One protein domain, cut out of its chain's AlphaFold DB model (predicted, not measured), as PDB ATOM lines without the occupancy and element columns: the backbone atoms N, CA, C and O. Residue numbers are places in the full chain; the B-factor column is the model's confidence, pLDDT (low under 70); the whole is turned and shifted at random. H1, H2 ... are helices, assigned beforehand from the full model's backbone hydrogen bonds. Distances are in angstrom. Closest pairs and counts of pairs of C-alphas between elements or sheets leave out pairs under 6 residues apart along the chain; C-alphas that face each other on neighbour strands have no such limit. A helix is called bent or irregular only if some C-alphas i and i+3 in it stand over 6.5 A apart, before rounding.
ATOM      1  N   ARG A   8      80.653  -5.795 106.843       96.62
ATOM      2  CA  ARG A   8      79.970  -5.448 105.586       96.62
ATOM      3  C   ARG A   8      80.733  -6.007 104.390       96.62
ATOM      4  O   ARG A   8      80.123  -6.586 103.493       96.62
ATOM      5  N   LYS A   9      82.066  -5.893 104.400       96.75
ATOM      6  CA  LYS A   9      82.926  -6.506 103.375       96.75
ATOM      7  C   LYS A   9      82.810  -8.024 103.383       96.75
ATOM      8  O   LYS A   9      82.695  -8.627 102.321       96.75
ATOM      9  N   LEU A  10      82.819  -8.641 104.561       97.31
ATOM     10  CA  LEU A  10      82.681 -10.088 104.683       97.31
ATOM     11  C   LEU A  10      81.310 -10.555 104.193       97.31
ATOM     12  O   LEU A  10      81.260 -11.502 103.422       97.31
ATOM     13  N   ALA A  11      80.225  -9.848 104.522       97.62
ATOM     14  CA  ALA A  11      78.889 -10.188 104.036       97.62
ATOM     15  C   ALA A  11      78.799 -10.175 102.498       97.62
ATOM     16  O   ALA A  11      78.356 -11.151 101.897       97.62
ATOM     17  N   ILE A  12      79.270  -9.104 101.845       98.00
ATOM     18  CA  ILE A  12      79.277  -9.024 100.373       98.00
ATOM     19  C   ILE A  12      80.202 -10.094  99.781       98.00
ATOM     20  O   ILE A  12      79.830 -10.772  98.827       98.00
ATOM     21  N   PHE A  13      81.391 -10.270 100.358       98.31
ATOM     22  CA  PHE A  13      82.361 -11.265  99.908       98.31
ATOM     23  C   PHE A  13      81.797 -12.686  99.980       98.31
ATOM     24  O   PHE A  13      81.931 -13.434  99.014       98.31
ATOM     25  N   THR A  14      81.135 -13.054 101.078       98.12
ATOM     26  CA  THR A  14      80.493 -14.362 101.234       98.12
ATOM     27  C   THR A  14      79.430 -14.573 100.163       98.12
ATOM     28  O   THR A  14      79.463 -15.593  99.480       98.12
ATOM     29  N   THR A  15      78.543 -13.598  99.947       98.19
ATOM     30  CA  THR A  15      77.510 -13.680  98.902       98.19
ATOM     31  C   THR A  15      78.120 -13.880  97.516       98.19
ATOM     32  O   THR A  15      77.724 -14.785  96.786       98.19
ATOM     33  N   LEU A  16      79.124 -13.080  97.153       98.56
ATOM     34  CA  LEU A  16      79.790 -13.210  95.859       98.56
ATOM     35  C   LEU A  16      80.578 -14.522  95.732       98.56
ATOM     36  O   LEU A  16      80.616 -15.108  94.656       98.56
ATOM     37  N   SER A  17      81.175 -15.017  96.817       98.31
ATOM     38  CA  SER A  17      81.875 -16.307  96.826       98.31
ATOM     39  C   SER A  17      80.917 -17.469  96.581       98.31
ATOM     40  O   SER A  17      81.261 -18.390  95.844       98.31
ATOM     41  N   LEU A  18      79.703 -17.410  97.140       98.06
ATOM     42  CA  LEU A  18      78.648 -18.387  96.862       98.06
ATOM     43  C   LEU A  18      78.221 -18.344  95.390       98.06
ATOM     44  O   LEU A  18      78.058 -19.401  94.786       98.06
ATOM     45  N   ILE A  19      78.121 -17.150  94.793       98.44
ATOM     46  CA  ILE A  19      77.893 -17.004  93.346       98.44
ATOM     47  C   ILE A  19      79.035 -17.657  92.560       98.44
ATOM     48  O   ILE A  19      78.775 -18.438  91.648       98.44
ATOM     49  N   CYS A  20      80.293 -17.399  92.932       98.25
ATOM     50  CA  CYS A  20      81.462 -17.974  92.264       98.25
ATOM     51  C   CYS A  20      81.487 -19.504  92.306       98.25
ATOM     52  O   CYS A  20      81.648 -20.149  91.273       98.25
ATOM     53  N   VAL A  21      81.322 -20.087  93.494       97.88
ATOM     54  CA  VAL A  21      81.335 -21.543  93.680       97.88
ATOM     55  C   VAL A  21      80.119 -22.188  93.020       97.88
ATOM     56  O   VAL A  21      80.272 -23.169  92.295       97.88
ATOM     57  N   GLY A  22      78.926 -21.620  93.210       97.69
ATOM     58  CA  GLY A  22      77.697 -22.146  92.625       97.69
ATOM     59  C   GLY A  22      77.685 -22.076  91.099       97.69
ATOM     60  O   GLY A  22      77.323 -23.054  90.454       97.69
ATOM     61  N   GLY A  23      78.150 -20.973  90.508       97.38
ATOM     62  CA  GLY A  23      78.272 -20.841  89.055       97.38
ATOM     63  C   GLY A  23      79.293 -21.809  88.453       97.38
ATOM     64  O   GLY A  23      79.018 -22.433  87.426       97.38
ATOM     65  N   ALA A  24      80.430 -22.021  89.125       96.88
ATOM     66  CA  ALA A  24      81.397 -23.031  88.702       96.88
ATOM     67  C   ALA A  24      80.788 -24.443  88.729       96.88
ATOM     68  O   ALA A  24      80.890 -25.165  87.743       96.88
ATOM     69  N   ILE A  25      80.090 -24.810  89.811       97.88
ATOM     70  CA  ILE A  25      79.383 -26.097  89.926       97.88
ATOM     71  C   ILE A  25      78.335 -26.256  88.817       97.88
ATOM     72  O   ILE A  25      78.286 -27.299  88.173       97.88
ATOM     73  N   GLN A  26      77.526 -25.228  88.553       97.12
ATOM     74  CA  GLN A  26      76.489 -25.275  87.517       97.12
ATOM     75  C   GLN A  26      77.042 -25.365  86.093       97.12
ATOM     76  O   GLN A  26      76.340 -25.844  85.211       97.12
ATOM     77  N   SER A  27      78.307 -24.998  85.870       96.06
ATOM     78  CA  SER A  27      78.964 -25.223  84.574       96.06
ATOM     79  C   SER A  27      79.111 -26.708  84.230       96.06
ATOM     80  O   SER A  27      79.335 -27.044  83.071       96.06
ATOM     81  N   TYR A  28      78.944 -27.610  85.203       97.00
ATOM     82  CA  TYR A  28      78.877 -29.044  84.934       97.00
ATOM     83  C   TYR A  28      77.723 -29.419  83.998       97.00
ATOM     84  O   TYR A  28      77.865 -30.375  83.251       97.00
ATOM     85  N   ALA A  29      76.639 -28.635  83.957       95.56
ATOM     86  CA  ALA A  29      75.515 -28.852  83.042       95.56
ATOM     87  C   ALA A  29      75.904 -28.829  81.551       95.56
ATOM     88  O   ALA A  29      75.119 -29.244  80.709       95.56
ATOM     89  N   PHE A  30      77.091 -28.316  81.210       95.19
ATOM     90  CA  PHE A  30      77.605 -28.305  79.837       95.19
ATOM     91  C   PHE A  30      78.451 -29.536  79.486       95.19
ATOM     92  O   PHE A  30      78.908 -29.640  78.351       95.19
ATOM     93  N   ILE A  31      78.727 -30.410  80.459       94.62
ATOM     94  CA  ILE A  31      79.596 -31.588  80.316       94.62
ATOM     95  C   ILE A  31      79.033 -32.819  81.050       94.62
ATOM     96  O   ILE A  31      79.769 -33.777  81.294       94.62
ATOM     97  N   ASP A  32      77.766 -32.783  81.475       93.00
ATOM     98  CA  ASP A  32      77.147 -33.838  82.286       93.00
ATOM     99  C   ASP A  32      76.728 -35.071  81.471       93.00
ATOM    100  O   ASP A  32      76.469 -36.133  82.039       93.00
ATOM    101  N   ASP A  33      76.739 -34.954  80.145       94.06
ATOM    102  CA  ASP A  33      76.532 -36.023  79.173       94.06
ATOM    103  C   ASP A  33      77.810 -36.825  78.869       94.06
ATOM    104  O   ASP A  33      77.733 -37.929  78.321       94.06
ATOM    105  N   ILE A  34      78.989 -36.317  79.250       93.94
ATOM    106  CA  ILE A  34      80.273 -36.971  78.982       93.94
ATOM    107  C   ILE A  34      80.514 -38.116  79.989       93.94
ATOM    108  O   ILE A  34      80.646 -37.873  81.196       93.94
ATOM    109  N   PRO A  35      80.658 -39.376  79.526       92.06
ATOM    110  CA  PRO A  35      80.862 -40.515  80.415       92.06
ATOM    111  C   PRO A  35      82.144 -40.403  81.250       92.06
ATOM    112  O   PRO A  35      83.213 -40.065  80.745       92.06
ATOM    113  N   GLY A  36      82.053 -40.758  82.535       91.19
ATOM    114  CA  GLY A  36      83.207 -40.838  83.438       91.19
ATOM    115  C   GLY A  36      83.625 -39.517  84.090       91.19
ATOM    116  O   GLY A  36      84.525 -39.532  84.930       91.19
ATOM    117  N   ILE A  37      82.969 -38.392  83.777       93.25
ATOM    118  CA  ILE A  37      83.226 -37.125  84.468       93.25
ATOM    119  C   ILE A  37      82.474 -37.098  85.810       93.25
ATOM    120  O   ILE A  37      81.242 -37.181  85.829       93.25
ATOM    121  N   PRO A  38      83.174 -36.943  86.950       95.38
ATOM    122  CA  PRO A  38      82.527 -36.946  88.255       95.38
ATOM    123  C   PRO A  38      81.650 -35.704  88.447       95.38
ATOM    124  O   PRO A  38      82.099 -34.574  88.262       95.38
ATOM    125  N   LYS A  39      80.407 -35.897  88.892       96.56
ATOM    126  CA  LYS A  39      79.507 -34.793  89.252       96.56
ATOM    127  C   LYS A  39      80.104 -33.959  90.405       96.56
ATOM    128  O   LYS A  39      80.527 -34.545  91.406       96.56
ATOM    129  N   PRO A  40      80.135 -32.616  90.319       96.44
ATOM    130  CA  PRO A  40      80.561 -31.764  91.426       96.44
ATOM    131  C   PRO A  40      79.656 -31.900  92.660       96.44
ATOM    132  O   PRO A  40      78.459 -32.184  92.532       96.44
ATOM    133  N   PRO A  41      80.182 -31.640  93.869       94.81
ATOM    134  CA  PRO A  41      79.372 -31.639  95.081       94.81
ATOM    135  C   PRO A  41      78.255 -30.589  94.998       94.81
ATOM    136  O   PRO A  41      78.437 -29.518  94.425       94.81
ATOM    137  N   PHE A  42      77.100 -30.893  95.597       95.44
ATOM    138  CA  PHE A  42      75.922 -30.014  95.667       95.44
ATOM    139  C   PHE A  42      75.282 -29.618  94.321       95.44
ATOM    140  O   PHE A  42      74.354 -28.813  94.328       95.44
ATOM    141  N   TYR A  43      75.698 -30.191  93.182       95.94
ATOM    142  CA  TYR A  43      75.136 -29.853  91.865       95.94
ATOM    143  C   TYR A  43      73.605 -29.979  91.820       95.94
ATOM    144  O   TYR A  43      72.919 -29.023  91.467       95.94
ATOM    145  N   ASP A  44      73.064 -31.117  92.266       95.56
ATOM    146  CA  ASP A  44      71.617 -31.365  92.234       95.56
ATOM    147  C   ASP A  44      70.837 -30.418  93.170       95.56
ATOM    148  O   ASP A  44      69.721 -30.020  92.851       95.56
ATOM    149  N   LEU A  45      71.444 -29.996  94.289       95.75
ATOM    150  CA  LEU A  45      70.856 -29.024  95.220       95.75
ATOM    151  C   LEU A  45      70.815 -27.611  94.619       95.75
ATOM    152  O   LEU A  45      69.878 -26.860  94.873       95.75
ATOM    153  N   LEU A  46      71.840 -27.235  93.851       95.38
ATOM    154  CA  LEU A  46      71.958 -25.901  93.264       95.38
ATOM    155  C   LEU A  46      71.191 -25.761  91.946       95.38
ATOM    156  O   LEU A  46      70.890 -24.639  91.546       95.38
ATOM    157  N   LYS A  47      70.867 -26.869  91.271       92.75
ATOM    158  CA  LYS A  47      70.170 -26.904  89.974       92.75
ATOM    159  C   LYS A  47      68.893 -26.040  89.896       92.75
ATOM    160  O   LYS A  47      68.703 -25.412  88.858       92.75
ATOM    161  N   PRO A  48      68.044 -25.933  90.940       93.38
ATOM    162  CA  PRO A  48      66.835 -25.102  90.890       93.38
ATOM    163  C   PRO A  48      67.076 -23.583  90.875       93.38
ATOM    164  O   PRO A  48      66.125 -22.824  90.716       93.38
ATOM    165  N   PHE A  49      68.310 -23.110  91.073       95.00
ATOM    166  CA  PHE A  49      68.637 -21.683  91.147       95.00
ATOM    167  C   PHE A  49      69.398 -21.228  89.897       95.00
ATOM    168  O   PHE A  49      70.232 -21.961  89.385       95.00
ATOM    169  N   SER A  50      69.194 -20.003  89.413       94.69
ATOM    170  CA  SER A  50      69.939 -19.471  88.261       94.69
ATOM    171  C   SER A  50      71.199 -18.723  88.713       94.69
ATOM    172  O   SER A  50      71.260 -17.493  88.714       94.69
ATOM    173  N   ILE A  51      72.217 -19.464  89.158       97.38
ATOM    174  CA  ILE A  51      73.460 -18.886  89.703       97.38
ATOM    175  C   ILE A  51      74.464 -18.592  88.583       97.38
ATOM    176  O   ILE A  51      75.145 -17.565  88.604       97.38
ATOM    177  N   TRP A  52      74.535 -19.478  87.589       96.88
ATOM    178  CA  TRP A  52      75.512 -19.431  86.506       96.88
ATOM    179  C   TRP A  52      75.546 -18.093  85.751       96.88
ATOM    180  O   TRP A  52      76.642 -17.543  85.619       96.88
ATOM    181  N   PRO A  53      74.414 -17.480  85.335       95.75
ATOM    182  CA  PRO A  53      74.465 -16.199  84.628       95.75
ATOM    183  C   PRO A  53      75.054 -15.070  85.483       95.75
ATOM    184  O   PRO A  53      75.863 -14.279  85.001       95.75
ATOM    185  N   ALA A  54      74.697 -15.013  86.771       97.50
ATOM    186  CA  ALA A  54      75.245 -14.022  87.693       97.50
ATOM    187  C   ALA A  54      76.756 -14.210  87.883       97.50
ATOM    188  O   ALA A  54      77.499 -13.230  87.914       97.50
ATOM    189  N   TRP A  55      77.216 -15.462  87.962       98.12
ATOM    190  CA  TRP A  55      78.640 -15.768  88.019       98.12
ATOM    191  C   TRP A  55      79.368 -15.310  86.764       98.12
ATOM    192  O   TRP A  55      80.328 -14.559  86.899       98.12
ATOM    193  N   VAL A  56      78.893 -15.671  85.568       96.75
ATOM    194  CA  VAL A  56      79.498 -15.259  84.288       96.75
ATOM    195  C   VAL A  56      79.662 -13.743  84.217       96.75
ATOM    196  O   VAL A  56      80.744 -13.258  83.886       96.75
ATOM    197  N   LEU A  57      78.628 -12.984  84.595       96.88
ATOM    198  CA  LEU A  57      78.709 -11.524  84.641       96.88
ATOM    199  C   LEU A  57      79.740 -11.042  85.661       96.88
ATOM    200  O   LEU A  57      80.539 -10.170  85.336       96.88
ATOM    201  N   LEU A  58      79.761 -11.640  86.857       97.81
ATOM    202  CA  LEU A  58      80.705 -11.309  87.924       97.81
ATOM    203  C   LEU A  58      82.171 -11.562  87.535       97.81
ATOM    204  O   LEU A  58      83.058 -10.841  87.991       97.81
ATOM    205  N   ILE A  59      82.460 -12.585  86.733       96.31
ATOM    206  CA  ILE A  59      83.838 -12.917  86.340       96.31
ATOM    207  C   ILE A  59      84.240 -12.333  84.985       96.31
ATOM    208  O   ILE A  59      85.425 -12.369  84.654       96.31
ATOM    209  N   ALA A  60      83.313 -11.760  84.213       95.12
ATOM    210  CA  ALA A  60      83.599 -11.243  82.876       95.12
ATOM    211  C   ALA A  60      84.796 -10.266  82.835       95.12
ATOM    212  O   ALA A  60      85.694 -10.484  82.017       95.12
ATOM    213  N   PRO A  61      84.922  -9.261  83.732       94.62
ATOM    214  CA  PRO A  61      86.087  -8.373  83.735       94.62
ATOM    215  C   PRO A  61      87.399  -9.110  84.011       94.62
ATOM    216  O   PRO A  61      88.430  -8.774  83.430       94.62
ATOM    217  N   LEU A  62      87.363 -10.127  84.876       94.50
ATOM    218  CA  LEU A  62      88.529 -10.940  85.202       94.50
ATOM    219  C   LEU A  62      88.967 -11.781  83.996       94.50
ATOM    220  O   LEU A  62      90.158 -11.836  83.709       94.50
ATOM    221  N   HIS A  63      88.029 -12.386  83.263       91.94
ATOM    222  CA  HIS A  63      88.342 -13.150  82.052       91.94
ATOM    223  C   HIS A  63      88.867 -12.265  80.922       91.94
ATOM    224  O   HIS A  63      89.855 -12.628  80.288       91.94
ATOM    225  N   ILE A  64      88.266 -11.090  80.706       94.88
ATOM    226  CA  ILE A  64      88.759 -10.110  79.727       94.88
ATOM    227  C   ILE A  64      90.194  -9.704  80.078       94.88
ATOM    228  O   ILE A  64      91.075  -9.734  79.222       94.88
ATOM    229  N   LEU A  65      90.453  -9.384  81.349       94.12
ATOM    230  CA  LEU A  65      91.788  -9.015  81.808       94.12
ATOM    231  C   LEU A  65      92.779 -10.180  81.676       94.12
ATOM    232  O   LEU A  65      93.895  -9.983  81.205       94.12
ATOM    233  N   SER A  66      92.369 -11.395  82.042       93.56
ATOM    234  CA  SER A  66      93.180 -12.604  81.894       93.56
ATOM    235  C   SER A  66      93.538 -12.874  80.435       93.56
ATOM    236  O   SER A  66      94.652 -13.306  80.162       93.56
ATOM    237  N   TYR A  67      92.619 -12.629  79.501       94.19
ATOM    238  CA  TYR A  67      92.876 -12.769  78.071       94.19
ATOM    239  C   TYR A  67      93.872 -11.712  77.577       94.19
ATOM    240  O   TYR A  67      94.874 -12.061  76.961       94.19
ATOM    241  N   ILE A  68      93.656 -10.437  77.923       96.69
ATOM    242  CA  ILE A  68      94.549  -9.324  77.550       96.69
ATOM    243  C   ILE A  68      95.975  -9.546  78.076       96.69
ATOM    244  O   ILE A  68      96.943  -9.227  77.391       96.69
ATOM    245  N   LEU A  69      96.110 -10.094  79.285       95.50
ATOM    246  CA  LEU A  69      97.400 -10.346  79.931       95.50
ATOM    247  C   LEU A  69      98.001 -11.726  79.610       95.50
ATOM    248  O   LEU A  69      99.056 -12.056  80.144       95.50
ATOM    249  N   ASN A  70      97.349 -12.532  78.763       95.50
ATOM    250  CA  ASN A  70      97.750 -13.903  78.431       95.50
ATOM    251  C   ASN A  70      97.955 -14.809  79.670       95.50
ATOM    252  O   ASN A  70      98.939 -15.537  79.784       95.50
ATOM    253  N   LEU A  71      97.025 -14.743  80.626       93.88
ATOM    254  CA  LEU A  71      97.050 -15.474  81.903       93.88
ATOM    255  C   LEU A  71      96.074 -16.661  81.956       93.88
ATOM    256  O   LEU A  71      95.901 -17.271  83.008       93.88
ATOM    257  N   THR A  72      95.424 -17.002  80.842       90.25
ATOM    258  CA  THR A  72      94.407 -18.071  80.786       90.25
ATOM    259  C   THR A  72      94.954 -19.441  81.189       90.25
ATOM    260  O   THR A  72      94.230 -20.221  81.804       90.25
ATOM    261  N   TYR A  73      96.242 -19.696  80.941       91.25
ATOM    262  CA  TYR A  73      96.951 -20.919  81.337       91.25
ATOM    263  C   TYR A  73      96.928 -21.182  82.853       91.25
ATOM    264  O   TYR A  73      97.088 -22.317  83.294       91.25
ATOM    265  N   LEU A  74      96.713 -20.155  83.687       90.56
ATOM    266  CA  LEU A  74      96.638 -20.321  85.142       90.56
ATOM    267  C   LEU A  74      95.435 -21.169  85.578       90.56
ATOM    268  O   LEU A  74      95.463 -21.751  86.662       90.56
ATOM    269  N   LEU A  75      94.387 -21.252  84.750       88.12
ATOM    270  CA  LEU A  75      93.193 -22.047  85.036       88.12
ATOM    271  C   LEU A  75      93.490 -23.556  85.063       88.12
ATOM    272  O   LEU A  75      92.830 -24.294  85.800       88.12
ATOM    273  N   ASP A  76      94.513 -24.007  84.335       89.38
ATOM    274  CA  ASP A  76      94.876 -25.424  84.239       89.38
ATOM    275  C   ASP A  76      95.403 -25.978  85.571       89.38
ATOM    276  O   ASP A  76      95.147 -27.136  85.919       89.38
ATOM    277  N   TYR A  77      96.051 -25.117  86.362       92.75
ATOM    278  CA  TYR A  77      96.646 -25.441  87.663       92.75
ATOM    279  C   TYR A  77      95.642 -25.458  88.816       92.75
ATOM    280  O   TYR A  77      95.998 -25.813  89.941       92.75
ATOM    281  N   LEU A  78      94.388 -25.068  88.573       94.00
ATOM    282  CA  LEU A  78      93.376 -25.058  89.620       94.00
ATOM    283  C   LEU A  78      92.974 -26.491  89.999       94.00
ATOM    284  O   LEU A  78      92.868 -27.362  89.120       94.00
ATOM    285  N   PRO A  79      92.731 -26.752  91.297       94.44
ATOM    286  CA  PRO A  79      92.320 -28.069  91.746       94.44
ATOM    287  C   PRO A  79      90.937 -28.425  91.177       94.44
ATOM    288  O   PRO A  79      90.111 -27.534  90.936       94.44
ATOM    289  N   PRO A  80      90.666 -29.720  90.944       94.50
ATOM    290  CA  PRO A  80      89.360 -30.172  90.492       94.50
ATOM    291  C   PRO A  80      88.311 -30.041  91.606       94.50
ATOM    292  O   PRO A  80      88.608 -30.172  92.792       94.50
ATOM    293  N   LEU A  81      87.064 -29.831  91.200       93.06
ATOM    294  CA  LEU A  81      85.862 -29.817  92.028       93.06
ATOM    295  C   LEU A  81      84.827 -30.735  91.358       93.06
ATOM    296  O   LEU A  81      83.811 -30.290  90.834       93.06
ATOM    297  N   GLY A  82      85.142 -32.031  91.290       92.50
ATOM    298  CA  GLY A  82      84.474 -32.955  90.371       92.50
ATOM    299  C   GLY A  82      84.907 -32.681  88.928       92.50
ATOM    300  O   GLY A  82      86.097 -32.534  88.661       92.50
ATOM    301  N   GLY A  83      83.945 -32.605  88.010       92.00
ATOM    302  CA  GLY A  83      84.157 -32.373  86.581       92.00
ATOM    303  C   GLY A  83      84.544 -30.947  86.198       92.00
ATOM    304  O   GLY A  83      84.871 -30.693  85.045       92.00
ATOM    305  N   VAL A  84      84.511 -30.013  87.149       94.38
ATOM    306  CA  VAL A  84      84.835 -28.595  86.936       94.38
ATOM    307  C   VAL A  84      86.053 -28.185  87.763       94.38
ATOM    308  O   VAL A  84      86.484 -28.904  88.663       94.38
ATOM    309  N   LYS A  85      86.632 -27.017  87.475       94.81
ATOM    310  CA  LYS A  85      87.761 -26.455  88.235       94.81
ATOM    311  C   LYS A  85      87.269 -25.592  89.399       94.81
ATOM    312  O   LYS A  85      86.261 -24.899  89.283       94.81
ATOM    313  N   ALA A  86      87.999 -25.594  90.514       95.12
ATOM    314  CA  ALA A  86      87.700 -24.717  91.644       95.12
ATOM    315  C   ALA A  86      87.886 -23.233  91.252       95.12
ATOM    316  O   ALA A  86      88.950 -22.874  90.749       95.12
ATOM    317  N   PRO A  87      86.921 -22.333  91.520       95.75
ATOM    318  CA  PRO A  87      86.943 -20.954  91.021       95.75
ATOM    319  C   PRO A  87      87.776 -20.010  91.908       95.75
ATOM    320  O   PRO A  87      87.305 -18.957  92.339       95.75
ATOM    321  N   PHE A  88      89.023 -20.382  92.207       95.62
ATOM    322  CA  PHE A  88      89.888 -19.657  93.146       95.62
ATOM    323  C   PHE A  88      90.039 -18.170  92.793       95.62
ATOM    324  O   PHE A  88      89.805 -17.304  93.635       95.62
ATOM    325  N   PHE A  89      90.376 -17.857  91.537       95.19
ATOM    326  CA  PHE A  89      90.554 -16.468  91.108       95.19
ATOM    327  C   PHE A  89      89.244 -15.677  91.119       95.19
ATOM    328  O   PHE A  89      89.257 -14.493  91.447       95.19
ATOM    329  N   SER A  90      88.107 -16.320  90.837       95.56
ATOM    330  CA  SER A  90      86.787 -15.694  90.954       95.56
ATOM    331  C   SER A  90      86.473 -15.334  92.409       95.56
ATOM    332  O   SER A  90      85.983 -14.240  92.689       95.56
ATOM    333  N   VAL A  91      86.800 -16.220  93.356       97.69
ATOM    334  CA  VAL A  91      86.653 -15.958  94.796       97.69
ATOM    335  C   VAL A  91      87.593 -14.834  95.235       97.69
ATOM    336  O   VAL A  91      87.147 -13.888  95.880       97.69
ATOM    337  N   LEU A  92      88.863 -14.849  94.826       96.31
ATOM    338  CA  LEU A  92      89.799 -13.764  95.132       96.31
ATOM    339  C   LEU A  92      89.306 -12.412  94.588       96.31
ATOM    340  O   LEU A  92      89.292 -11.413  95.307       96.31
ATOM    341  N   TYR A  93      88.850 -12.390  93.335       96.94
ATOM    342  CA  TYR A  93      88.278 -11.201  92.711       96.94
ATOM    343  C   TYR A  93      87.059 -10.683  93.482       96.94
ATOM    344  O   TYR A  93      86.936  -9.478  93.707       96.94
ATOM    345  N   SER A  94      86.199 -11.579  93.967       97.88
ATOM    346  CA  SER A  94      85.033 -11.194  94.758       97.88
ATOM    347  C   SER A  94      85.392 -10.473  96.065       97.88
ATOM    348  O   SER A  94      84.693  -9.541  96.469       97.88
ATOM    349  N   TYR A  95      86.516 -10.835  96.696       97.56
ATOM    350  CA  TYR A  95      87.019 -10.137  97.881       97.56
ATOM    351  C   TYR A  95      87.474  -8.715  97.544       97.56
ATOM    352  O   TYR A  95      87.132  -7.762  98.251       97.56
ATOM    353  N   ILE A  96      88.205  -8.560  96.436       97.00
ATOM    354  CA  ILE A  96      88.669  -7.254  95.951       97.00
ATOM    355  C   ILE A  96      87.469  -6.359  95.634       97.00
ATOM    356  O   ILE A  96      87.424  -5.216  96.097       97.00
ATOM    357  N   LEU A  97      86.484  -6.884  94.897       97.56
ATOM    358  CA  LEU A  97      85.266  -6.157  94.550       97.56
ATOM    359  C   LEU A  97      84.496  -5.736  95.805       97.56
ATOM    360  O   LEU A  97      84.133  -4.572  95.926       97.56
ATOM    361  N   SER A  98      84.322  -6.639  96.771       97.94
ATOM    362  CA  SER A  98      83.675  -6.327  98.050       97.94
ATOM    363  C   SER A  98      84.375  -5.180  98.796       97.94
ATOM    364  O   SER A  98      83.743  -4.190  99.182       97.94
ATOM    365  N   CYS A  99      85.702  -5.268  98.946       97.62
ATOM    366  CA  CYS A  99      86.502  -4.233  99.599       97.62
ATOM    367  C   CYS A  99      86.361  -2.881  98.893       97.62
ATOM    368  O   CYS A  99      86.194  -1.848  99.549       97.62
ATOM    369  N   TRP A 100      86.418  -2.898  97.562       97.25
ATOM    370  CA  TRP A 100      86.272  -1.710  96.737       97.25
ATOM    371  C   TRP A 100      84.884  -1.088  96.876       97.25
ATOM    372  O   TRP A 100      84.783   0.102  97.172       97.25
ATOM    373  N   SER A 101      83.816  -1.873  96.754       97.12
ATOM    374  CA  SER A 101      82.443  -1.374  96.841       97.12
ATOM    375  C   SER A 101      82.142  -0.736  98.199       97.12
ATOM    376  O   SER A 101      81.570   0.353  98.236       97.12
ATOM    377  N   ILE A 102      82.588  -1.332  99.314       97.56
ATOM    378  CA  ILE A 102      82.425  -0.729 100.651       97.56
ATOM    379  C   ILE A 102      83.244   0.553 100.797       97.56
ATOM    380  O   ILE A 102      82.752   1.546 101.333       97.56
ATOM    381  N   TYR A 103      84.477   0.577 100.288       96.31
ATOM    382  CA  TYR A 103      85.286   1.792 100.309       96.31
ATOM    383  C   TYR A 103      84.630   2.938  99.535       96.31
ATOM    384  O   TYR A 103      84.555   4.061 100.036       96.31
ATOM    385  N   VAL A 104      84.133   2.656  98.330       96.69
ATOM    386  CA  VAL A 104      83.424   3.632  97.498       96.69
ATOM    387  C   VAL A 104      82.158   4.116  98.193       96.69
ATOM    388  O   VAL A 104      81.886   5.321  98.203       96.69
ATOM    389  N   TRP A 105      81.421   3.192  98.810       96.81
ATOM    390  CA  TRP A 105      80.238   3.510  99.592       96.81
ATOM    391  C   TRP A 105      80.551   4.515 100.700       96.81
ATOM    392  O   TRP A 105      79.957   5.593 100.754       96.81
ATOM    393  N   ASP A 106      81.529   4.196 101.544       95.69
ATOM    394  CA  ASP A 106      81.865   5.003 102.713       95.69
ATOM    395  C   ASP A 106      82.478   6.357 102.353       95.69
ATOM    396  O   ASP A 106      82.223   7.349 103.043       95.69
ATOM    397  N   LYS A 107      83.307   6.391 101.303       94.75
ATOM    398  CA  LYS A 107      84.068   7.579 100.916       94.75
ATOM    399  C   LYS A 107      83.252   8.566 100.092       94.75
ATOM    400  O   LYS A 107      83.404   9.769 100.288       94.75
ATOM    401  N   TRP A 108      82.439   8.076  99.159       95.50
ATOM    402  CA  TRP A 108      81.780   8.927  98.170       95.50
ATOM    403  C   TRP A 108      80.265   8.752  98.152       95.50
ATOM    404  O   TRP A 108      79.554   9.749  98.187       95.50
ATOM    405  N   LEU A 109      79.753   7.520  98.132       95.75
ATOM    406  CA  LEU A 109      78.356   7.290  97.750       95.75
ATOM    407  C   LEU A 109      77.335   7.524  98.873       95.75
ATOM    408  O   LEU A 109      76.248   8.022  98.593       95.75
ATOM    409  N   LYS A 110      77.654   7.207 100.139       95.50
ATOM    410  CA  LYS A 110      76.680   7.217 101.258       95.50
ATOM    411  C   LYS A 110      75.905   8.536 101.415       95.50
ATOM    412  O   LYS A 110      74.726   8.524 101.773       95.50
ATOM    413  N   ASN A 111      76.566   9.653 101.107       93.88
ATOM    414  CA  ASN A 111      76.040  11.014 101.240       93.88
ATOM    415  C   ASN A 111      75.804  11.696  99.881       93.88
ATOM    416  O   ASN A 111      75.419  12.862  99.849       93.88
ATOM    417  N   ASP A 112      76.047  11.005  98.764       94.44
ATOM    418  CA  ASP A 112      75.848  11.569  97.429       94.44
ATOM    419  C   ASP A 112      74.356  11.539  97.052       94.44
ATOM    420  O   ASP A 112      73.616  10.606  97.382       94.44
ATOM    421  N   LYS A 113      73.907  12.563  96.325       95.19
ATOM    422  CA  LYS A 113      72.540  12.656  95.797       95.19
ATOM    423  C   LYS A 113      72.258  11.559  94.764       95.19
ATOM    424  O   LYS A 113      71.119  11.120  94.638       95.19
ATOM    425  N   LEU A 114      73.290  11.074  94.070       94.25
ATOM    426  CA  LEU A 114      73.196  10.024  93.054       94.25
ATOM    427  C   LEU A 114      73.075   8.608  93.635       94.25
ATOM    428  O   LEU A 114      72.910   7.662  92.868       94.25
ATOM    429  N   LYS A 115      73.131   8.428  94.965       95.44
ATOM    430  CA  LYS A 115      73.132   7.094  95.592       95.44
ATOM    431  C   LYS A 115      71.968   6.213  95.143       95.44
ATOM    432  O   LYS A 115      72.177   5.056  94.802       95.44
ATOM    433  N   ILE A 116      70.758   6.774  95.093       96.19
ATOM    434  CA  ILE A 116      69.552   6.029  94.714       96.19
ATOM    435  C   ILE A 116      69.629   5.654  93.236       96.19
ATOM    436  O   ILE A 116      69.378   4.506  92.894       96.19
ATOM    437  N   LEU A 117      70.047   6.585  92.376       95.81
ATOM    438  CA  LEU A 117      70.197   6.332  90.946       95.81
ATOM    439  C   LEU A 117      71.206   5.211  90.667       95.81
ATOM    440  O   LEU A 117      70.930   4.335  89.859       95.81
ATOM    441  N   ILE A 118      72.353   5.214  91.350       95.75
ATOM    442  CA  ILE A 118      73.405   4.201  91.168       95.75
ATOM    443  C   ILE A 118      72.926   2.817  91.619       95.75
ATOM    444  O   ILE A 118      73.185   1.833  90.931       95.75
ATOM    445  N   LEU A 119      72.196   2.737  92.734       95.62
ATOM    446  CA  LEU A 119      71.594   1.480  93.188       95.62
ATOM    447  C   LEU A 119      70.498   0.998  92.224       95.62
ATOM    448  O   LEU A 119      70.473  -0.175  91.857       95.62
ATOM    449  N   LEU A 120      69.631   1.903  91.760       96.00
ATOM    450  CA  LEU A 120      68.582   1.582  90.791       96.00
ATOM    451  C   LEU A 120      69.152   1.143  89.446       96.00
ATOM    452  O   LEU A 120      68.588   0.247  88.833       96.00
ATOM    453  N   LEU A 121      70.269   1.716  88.997       95.12
ATOM    454  CA  LEU A 121      70.913   1.316  87.748       95.12
ATOM    455  C   LEU A 121      71.265  -0.179  87.757       95.12
ATOM    456  O   LEU A 121      71.015  -0.871  86.770       95.12
ATOM    457  N   GLY A 122      71.777  -0.696  88.877       93.00
ATOM    458  CA  GLY A 122      72.054  -2.126  89.042       93.00
ATOM    459  C   GLY A 122      70.797  -2.997  88.968       93.00
ATOM    460  O   GLY A 122      70.784  -4.017  88.286       93.00
ATOM    461  N   ILE A 123      69.713  -2.566  89.613       94.44
ATOM    462  CA  ILE A 123      68.439  -3.303  89.620       94.44
ATOM    463  C   ILE A 123      67.770  -3.268  88.240       94.44
ATOM    464  O   ILE A 123      67.308  -4.291  87.748       94.44
ATOM    465  N   VAL A 124      67.730  -2.101  87.592       94.94
ATOM    466  CA  VAL A 124      67.120  -1.927  86.265       94.94
ATOM    467  C   VAL A 124      67.881  -2.730  85.218       94.94
ATOM    468  O   VAL A 124      67.263  -3.401  84.400       94.94
ATOM    469  N   THR A 125      69.215  -2.724  85.256       93.12
ATOM    470  CA  THR A 125      70.010  -3.557  84.340       93.12
ATOM    471  C   THR A 125      69.750  -5.045  84.566       93.12
ATOM    472  O   THR A 125      69.527  -5.765  83.598       93.12
ATOM    473  N   ALA A 126      69.668  -5.504  85.816       93.06
ATOM    474  CA  ALA A 126      69.296  -6.885  86.112       93.06
ATOM    475  C   ALA A 126      67.880  -7.246  85.645       93.06
ATOM    476  O   ALA A 126      67.679  -8.329  85.103       93.06
ATOM    477  N   PHE A 127      66.918  -6.332  85.785       91.44
ATOM    478  CA  PHE A 127      65.553  -6.509  85.291       91.44
ATOM    479  C   PHE A 127      65.503  -6.670  83.768       91.44
ATOM    480  O   PHE A 127      64.750  -7.496  83.266       91.44
ATOM    481  N   LEU A 128      66.324  -5.913  83.030       90.50
ATOM    482  CA  LEU A 128      66.431  -6.039  81.574       90.50
ATOM    483  C   LEU A 128      67.071  -7.367  81.146       90.50
ATOM    484  O   LEU A 128      66.720  -7.895  80.096       90.50
ATOM    485  N   MET A 129      68.008  -7.899  81.937       87.31
ATOM    486  CA  MET A 129      68.717  -9.144  81.619       87.31
ATOM    487  C   MET A 129      67.947 -10.401  82.026       87.31
ATOM    488  O   MET A 129      68.040 -11.418  81.345       87.31
ATOM    489  N   ASN A 130      67.221 -10.354  83.143       86.06
ATOM    490  CA  ASN A 130      66.453 -11.480  83.665       86.06
ATOM    491  C   ASN A 130      65.142 -10.981  84.300       86.06
ATOM    492  O   ASN A 130      65.059 -10.824  85.523       86.06
ATOM    493  N   PRO A 131      64.136 -10.652  83.472       80.19
ATOM    494  CA  PRO A 131      62.870 -10.110  83.945       80.19
ATOM    495  C   PRO A 131      62.090 -11.152  84.769       80.19
ATOM    496  O   PRO A 131      61.675 -12.180  84.230       80.19
ATOM    497  N   PRO A 132      61.789 -10.879  86.054       75.25
ATOM    498  CA  PRO A 132      61.204 -11.870  86.958       75.25
ATOM    499  C   PRO A 132      59.723 -12.184  86.686       75.25
ATOM    500  O   PRO A 132      59.144 -13.017  87.371       75.25
ATOM    501  N   PHE A 133      59.095 -11.506  85.722       70.81
ATOM    502  CA  PHE A 133      57.682 -11.668  85.362       70.81
ATOM    503  C   PHE A 133      57.461 -12.592  84.155       70.81
ATOM    504  O   PHE A 133      56.313 -12.881  83.832       70.81
ATOM    505  N   LEU A 134      58.525 -13.097  83.517       68.56
ATOM    506  CA  LEU A 134      58.431 -14.142  82.485       68.56
ATOM    507  C   LEU A 134      58.144 -15.536  83.083       68.56
ATOM    508  O   LEU A 134      58.550 -16.544  82.517       68.56
ATOM    509  N   LEU A 135      57.464 -15.603  84.230       67.62
ATOM    510  CA  LEU A 135      57.080 -16.856  84.872       67.62
ATOM    511  C   LEU A 135      56.127 -17.620  83.950       67.62
ATOM    512  O   LEU A 135      54.959 -17.264  83.806       67.62
ATOM    513  N   THR A 136      56.639 -18.671  83.322       69.69
ATOM    514  CA  THR A 136      55.875 -19.601  82.481       69.69
ATOM    515  C   THR A 136      55.250 -20.719  83.317       69.69
ATOM    516  O   THR A 136      54.192 -21.236  82.964       69.69
ATOM    517  N   SER A 137      55.877 -21.071  84.445       75.94
ATOM    518  CA  SER A 137      55.456 -22.136  85.355       75.94
ATOM    519  C   SER A 137      55.878 -21.852  86.805       75.94
ATOM    520  O   SER A 137      56.790 -21.063  87.064       75.94
ATOM    521  N   LEU A 138      55.214 -22.503  87.769       74.25
ATOM    522  CA  LEU A 138      55.588 -22.419  89.190       74.25
ATOM    523  C   LEU A 138      56.933 -23.101  89.478       74.25
ATOM    524  O   LEU A 138      57.655 -22.671  90.378       74.25
ATOM    525  N   ASP A 139      57.288 -24.111  88.684       74.88
ATOM    526  CA  ASP A 139      58.526 -24.880  88.836       74.88
ATOM    527  C   ASP A 139      59.773 -24.040  88.503       74.88
ATOM    528  O   ASP A 139      60.859 -24.284  89.026       74.88
ATOM    529  N   GLU A 140      59.616 -22.990  87.691       83.50
ATOM    530  CA  GLU A 140      60.695 -22.078  87.297       83.50
ATOM    531  C   GLU A 140      60.838 -20.854  88.215       83.50
ATOM    532  O   GLU A 140      61.791 -20.083  88.076       83.50
ATOM    533  N   VAL A 141      59.938 -20.671  89.192       87.81
ATOM    534  CA  VAL A 141      59.925 -19.479  90.061       87.81
ATOM    535  C   VAL A 141      61.244 -19.324  90.809       87.81
ATOM    536  O   VAL A 141      61.822 -18.235  90.819       87.81
ATOM    537  N   SER A 142      61.756 -20.402  91.410       90.06
ATOM    538  CA  SER A 142      63.035 -20.367  92.127       90.06
ATOM    539  C   SER A 142      64.193 -20.008  91.200       90.06
ATOM    540  O   SER A 142      65.059 -19.220  91.589       90.06
ATOM    541  N   TYR A 143      64.184 -20.518  89.970       91.00
ATOM    542  CA  TYR A 143      65.232 -20.279  88.986       91.00
ATOM    543  C   TYR A 143      65.233 -18.817  88.525       91.00
ATOM    544  O   TYR A 143      66.242 -18.125  88.659       91.00
ATOM    545  N   ILE A 144      64.082 -18.320  88.068       90.56
ATOM    546  CA  ILE A 144      63.914 -16.954  87.562       90.56
ATOM    547  C   ILE A 144      64.178 -15.930  88.671       90.56
ATOM    548  O   ILE A 144      64.969 -15.000  88.495       90.56
ATOM    549  N   PHE A 145      63.574 -16.119  89.848       91.31
ATOM    550  CA  PHE A 145      63.712 -15.173  90.953       91.31
ATOM    551  C   PHE A 145      65.144 -15.119  91.490       91.31
ATOM    552  O   PHE A 145      65.685 -14.030  91.697       91.31
ATOM    553  N   SER A 146      65.794 -16.274  91.679       94.44
ATOM    554  CA  SER A 146      67.196 -16.293  92.109       94.44
ATOM    555  C   SER A 146      68.114 -15.651  91.074       94.44
ATOM    556  O   SER A 146      68.974 -14.861  91.453       94.44
ATOM    557  N   GLY A 147      67.891 -15.895  89.781       93.88
ATOM    558  CA  GLY A 147      68.647 -15.243  88.715       93.88
ATOM    559  C   GLY A 147      68.531 -13.722  88.767       93.88
ATOM    560  O   GLY A 147      69.550 -13.032  88.781       93.88
ATOM    561  N   PHE A 148      67.312 -13.191  88.883       95.12
ATOM    562  CA  PHE A 148      67.088 -11.752  89.028       95.12
ATOM    563  C   PHE A 148      67.806 -11.171  90.257       95.12
ATOM    564  O   PHE A 148      68.506 -10.162  90.143       95.12
ATOM    565  N   VAL A 149      67.681 -11.810  91.426       96.25
ATOM    566  CA  VAL A 149      68.309 -11.340  92.673       96.25
ATOM    567  C   VAL A 149      69.834 -11.352  92.567       96.25
ATOM    568  O   VAL A 149      70.485 -10.358  92.892       96.25
ATOM    569  N   LEU A 150      70.420 -12.453  92.093       97.69
ATOM    570  CA  LEU A 150      71.872 -12.605  92.013       97.69
ATOM    571  C   LEU A 150      72.483 -11.653  90.976       97.69
ATOM    572  O   LEU A 150      73.479 -10.992  91.276       97.69
ATOM    573  N   ILE A 151      71.862 -11.505  89.801       97.50
ATOM    574  CA  ILE A 151      72.295 -10.528  88.792       97.50
ATOM    575  C   ILE A 151      72.147  -9.101  89.340       97.50
ATOM    576  O   ILE A 151      73.066  -8.299  89.184       97.50
ATOM    577  N   SER A 152      71.059  -8.786  90.054       97.69
ATOM    578  CA  SER A 152      70.862  -7.469  90.687       97.69
ATOM    579  C   SER A 152      71.985  -7.121  91.657       97.69
ATOM    580  O   SER A 152      72.477  -5.990  91.648       97.69
ATOM    581  N   ILE A 153      72.430  -8.085  92.467       98.12
ATOM    582  CA  ILE A 153      73.558  -7.903  93.388       98.12
ATOM    583  C   ILE A 153      74.835  -7.577  92.604       98.12
ATOM    584  O   ILE A 153      75.487  -6.571  92.892       98.12
ATOM    585  N   VAL A 154      75.173  -8.384  91.593       98.19
ATOM    586  CA  VAL A 154      76.386  -8.200  90.777       98.19
ATOM    587  C   VAL A 154      76.374  -6.844  90.070       98.19
ATOM    588  O   VAL A 154      77.321  -6.066  90.200       98.19
ATOM    589  N   MET A 155      75.277  -6.511  89.391       97.88
ATOM    590  CA  MET A 155      75.156  -5.271  88.623       97.88
ATOM    591  C   MET A 155      75.157  -4.029  89.515       97.88
ATOM    592  O   MET A 155      75.767  -3.017  89.166       97.88
ATOM    593  N   THR A 156      74.551  -4.102  90.701       98.12
ATOM    594  CA  THR A 156      74.612  -3.012  91.684       98.12
ATOM    595  C   THR A 156      76.042  -2.788  92.165       98.12
ATOM    596  O   THR A 156      76.509  -1.650  92.217       98.12
ATOM    597  N   LEU A 157      76.777  -3.859  92.471       98.12
ATOM    598  CA  LEU A 157      78.169  -3.748  92.903       98.12
ATOM    599  C   LEU A 157      79.068  -3.194  91.799       98.12
ATOM    600  O   LEU A 157      79.951  -2.391  92.104       98.12
ATOM    601  N   TYR A 158      78.813  -3.537  90.536       97.62
ATOM    602  CA  TYR A 158      79.491  -2.930  89.392       97.62
ATOM    603  C   TYR A 158      79.149  -1.460  89.190       97.62
ATOM    604  O   TYR A 158      80.063  -0.665  88.973       97.62
ATOM    605  N   ALA A 159      77.885  -1.061  89.332       97.56
ATOM    606  CA  ALA A 159      77.503   0.346  89.269       97.56
ATOM    607  C   ALA A 159      78.222   1.168  90.356       97.56
ATOM    608  O   ALA A 159      78.795   2.223  90.071       97.56
ATOM    609  N   VAL A 160      78.274   0.645  91.588       97.88
ATOM    610  CA  VAL A 160      79.034   1.248  92.693       97.88
ATOM    611  C   VAL A 160      80.527   1.297  92.361       97.88
ATOM    612  O   VAL A 160      81.146   2.356  92.471       97.88
ATOM    613  N   ALA A 161      81.113   0.182  91.925       96.88
ATOM    614  CA  ALA A 161      82.535   0.091  91.619       96.88
ATOM    615  C   ALA A 161      82.959   1.076  90.518       96.88
ATOM    616  O   ALA A 161      83.986   1.747  90.664       96.88
ATOM    617  N   LEU A 162      82.156   1.196  89.457       96.50
ATOM    618  CA  LEU A 162      82.398   2.094  88.333       96.50
ATOM    619  C   LEU A 162      82.294   3.561  88.755       96.50
ATOM    620  O   LEU A 162      83.180   4.355  88.440       96.50
ATOM    621  N   TYR A 163      81.264   3.919  89.527       97.12
ATOM    622  CA  TYR A 163      81.139   5.265  90.089       97.12
ATOM    623  C   TYR A 163      82.377   5.640  90.917       97.12
ATOM    624  O   TYR A 163      82.945   6.725  90.759       97.12
ATOM    625  N   GLY A 164      82.840   4.719  91.764       96.31
ATOM    626  CA  GLY A 164      84.058   4.898  92.544       96.31
ATOM    627  C   GLY A 164      85.301   5.094  91.688       96.31
ATOM    628  O   GLY A 164      86.132   5.950  91.993       96.31
ATOM    629  N   PHE A 165      85.425   4.327  90.605       95.88
ATOM    630  CA  PHE A 165      86.553   4.426  89.683       95.88
ATOM    631  C   PHE A 165      86.582   5.794  88.993       95.88
ATOM    632  O   PHE A 165      87.612   6.466  88.990       95.88
ATOM    633  N   VAL A 166      85.430   6.275  88.523       95.81
ATOM    634  CA  VAL A 166      85.290   7.615  87.936       95.81
ATOM    635  C   VAL A 166      85.666   8.709  88.947       95.81
ATOM    636  O   VAL A 166      86.434   9.617  88.624       95.81
ATOM    637  N   LYS A 167      85.204   8.616  90.203       95.19
ATOM    638  CA  LYS A 167      85.580   9.569  91.266       95.19
ATOM    639  C   LYS A 167      87.073   9.542  91.588       95.19
ATOM    640  O   LYS A 167      87.663  10.600  91.831       95.19
ATOM    641  N   LEU A 168      87.687   8.360  91.593       94.88
ATOM    642  CA  LEU A 168      89.127   8.202  91.776       94.88
ATOM    643  C   LEU A 168      89.891   8.929  90.661       94.88
ATOM    644  O   LEU A 168      90.767   9.736  90.969       94.88
ATOM    645  N   LEU A 169      89.522   8.704  89.396       94.38
ATOM    646  CA  LEU A 169      90.156   9.350  88.245       94.38
ATOM    647  C   LEU A 169      90.051  10.875  88.318       94.38
ATOM    648  O   LEU A 169      91.067  11.557  88.206       94.38
ATOM    649  N   PHE A 170      88.863  11.421  88.599       92.75
ATOM    650  CA  PHE A 170      88.699  12.870  88.764       92.75
ATOM    651  C   PHE A 170      89.553  13.436  89.903       92.75
ATOM    652  O   PHE A 170      90.152  14.502  89.758       92.75
ATOM    653  N   SER A 171      89.651  12.712  91.021       91.19
ATOM    654  CA  SER A 171      90.489  13.125  92.152       91.19
ATOM    655  C   SER A 171      91.972  13.160  91.766       91.19
ATOM    656  O   SER A 171      92.675  14.099  92.132       91.19
ATOM    657  N   LEU A 172      92.446  12.167  91.008       91.50
ATOM    658  CA  LEU A 172      93.824  12.120  90.516       91.50
ATOM    659  C   LEU A 172      94.109  13.271  89.549       91.50
ATOM    660  O   LEU A 172      95.084  13.991  89.747       91.50
ATOM    661  N   VAL A 173      93.238  13.496  88.560       91.75
ATOM    662  CA  VAL A 173      93.374  14.596  87.590       91.75
ATOM    663  C   VAL A 173      93.454  15.949  88.301       91.75
ATOM    664  O   VAL A 173      94.332  16.749  87.987       91.75
ATOM    665  N   TYR A 174      92.603  16.182  89.303       89.94
ATOM    666  CA  TYR A 174      92.626  17.412  90.098       89.94
ATOM    667  C   TYR A 174      93.936  17.594  90.888       89.94
ATOM    668  O   TYR A 174      94.480  18.694  90.970       89.94
ATOM    669  N   ILE A 175      94.476  16.517  91.465       91.00
ATOM    670  CA  ILE A 175      95.762  16.561  92.178       91.00
ATOM    671  C   ILE A 175      96.906  16.885  91.210       91.00
ATOM    672  O   ILE A 175      97.769  17.707  91.530       91.00
ATOM    673  N   PHE A 176      96.917  16.262  90.030       87.50
ATOM    674  CA  PHE A 176      97.936  16.513  89.012       87.50
ATOM    675  C   PHE A 176      97.861  17.938  88.460       87.50
ATOM    676  O   PHE A 176      98.897  18.597  88.375       87.50
ATOM    677  N   SER A 177      96.664  18.454  88.157       87.81
ATOM    678  CA  SER A 177      96.504  19.822  87.650       87.81
ATOM    679  C   SER A 177      96.965  20.868  88.666       87.81
ATOM    680  O   SER A 177      97.668  21.809  88.302       87.81
ATOM    681  N   ARG A 178      96.675  20.666  89.957       84.81
ATOM    682  CA  ARG A 178      97.128  21.565  91.028       84.81
ATOM    683  C   ARG A 178      98.646  21.533  91.237       84.81
ATOM    684  O   ARG A 178      99.231  22.562  91.552       84.81
ATOM    685  N   ARG A 179      99.294  20.376  91.050       81.19
ATOM    686  CA  ARG A 179     100.766  20.265  91.100       81.19
ATOM    687  C   ARG A 179     101.450  20.910  89.893       81.19
ATOM    688  O   ARG A 179     102.535  21.452  90.052       81.19
ATOM    689  N   LEU A 180     100.832  20.862  88.713       75.38
ATOM    690  CA  LEU A 180     101.380  21.448  87.485       75.38
ATOM    691  C   LEU A 180     101.153  22.966  87.390       75.38
ATOM    692  O   LEU A 180     102.019  23.663  86.874       75.38
ATOM    693  N   GLY A 181     100.032  23.474  87.912       60.19
ATOM    694  CA  GLY A 181      99.711  24.908  87.959       60.19
ATOM    695  C   GLY A 181     100.319  25.676  89.142       60.19
ATOM    696  O   GLY A 181     100.062  26.864  89.281       60.19
ATOM    697  N   SER A 182     101.097  25.014  90.004       56.31
ATOM    698  CA  SER A 182     101.837  25.626  91.119       56.31
ATOM    699  C   SER A 182     103.294  25.929  90.727       56.31
ATOM    700  O   SER A 182     104.217  25.594  91.475       56.31
TER     701      SER A 182
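AT A GLANCE: This is residues 8 to 182 of the 183 residues of an uncharacterized protein of Thermoprotei archaeon (UniProt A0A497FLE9). One very long helix, H7, runs through the body, and its residues 169 to 180 stick out of it; H6 crosses it on one side, and H3 and H5 cross it on the other. H1 packs on H3 and H5 beyond H7, with little H2 at one end of H1, and H4 lies off to the side away from H6. The printed part has 175 residues with seven named helices, H1 to H7 in chain order, and no named strand: all helix, the packing mostly crossed. It is only just loose, close to compact, with a radius of gyration of the C-alphas of 18.9 A, and elongated, spanning 70 by 41 by 26 A.

IN THESE COORDINATES: Find C-alpha 141 at (59.925, -19.479, 90.061); from there H7, residues 141 to 180, runs 58.3 A to C-alpha 180 at (101.380, 21.448, 87.485). Before it come H6, residues 115 to 129, 21.9 A, and H5, residues 88 to 109, 29.7 A. H5 is neither bent nor irregular, but only just: C-alphas 106 and 109 are 6.5 A apart. H4 holds residues 72 to 77, 10.3 A. H3, residues 52 to 68, 23.3 A, is irregular, with C-alphas 58 and 61 7.4 A apart, and has a kink of 48 degrees near residue 59. H2 is residues 43 to 46, 5.3 A. H1, residues 8 to 30, 34.5 A, begins at C-alpha 8, (79.970, -5.448, 105.586).

HOW THE PARTS SIT: Look first at residues 148 to 163 of H7, which alone touch H6: the two form a helical hairpin at a steep tilt of 45 degrees, opposite ways, closest at the C-alphas of Gly 122 and Thr 156, 3.8 A. Residues 157 to 167 of H7 touch H5, closest at the C-alphas of Val 104 and Gly 164, 5.2 A, at 61 degrees, steep. H3 touches H7 at the C-alphas of Ala 54 and Ile 151, 4.7 A, their closest. Residues 19 to 27 of H1 touch H3, about perpendicular at 88 degrees, closest at the C-alphas of Gly 23 and Trp 52, 4.0 A. H4 touches no helix but is near H3. Every O i to N i+4 pair is within hydrogen-bond range in H5 and H7, but 16 of 19 in H1, 11 of 13 in H3, 10 of 11 in H6 and 0 of 2 in H4, where 3 of 3 O i to N i+3 pairs are; H2 is too short for such a pair.

THE WHOLE: The C-alphas of Pro 35 and Ser 182, the two farthest apart, are 70.2 A apart. The printed part has no cut; the links H1 to H2 and H6 to H7 are long. Confidence is under 70 at residues 134 to 136 and 181 to 182.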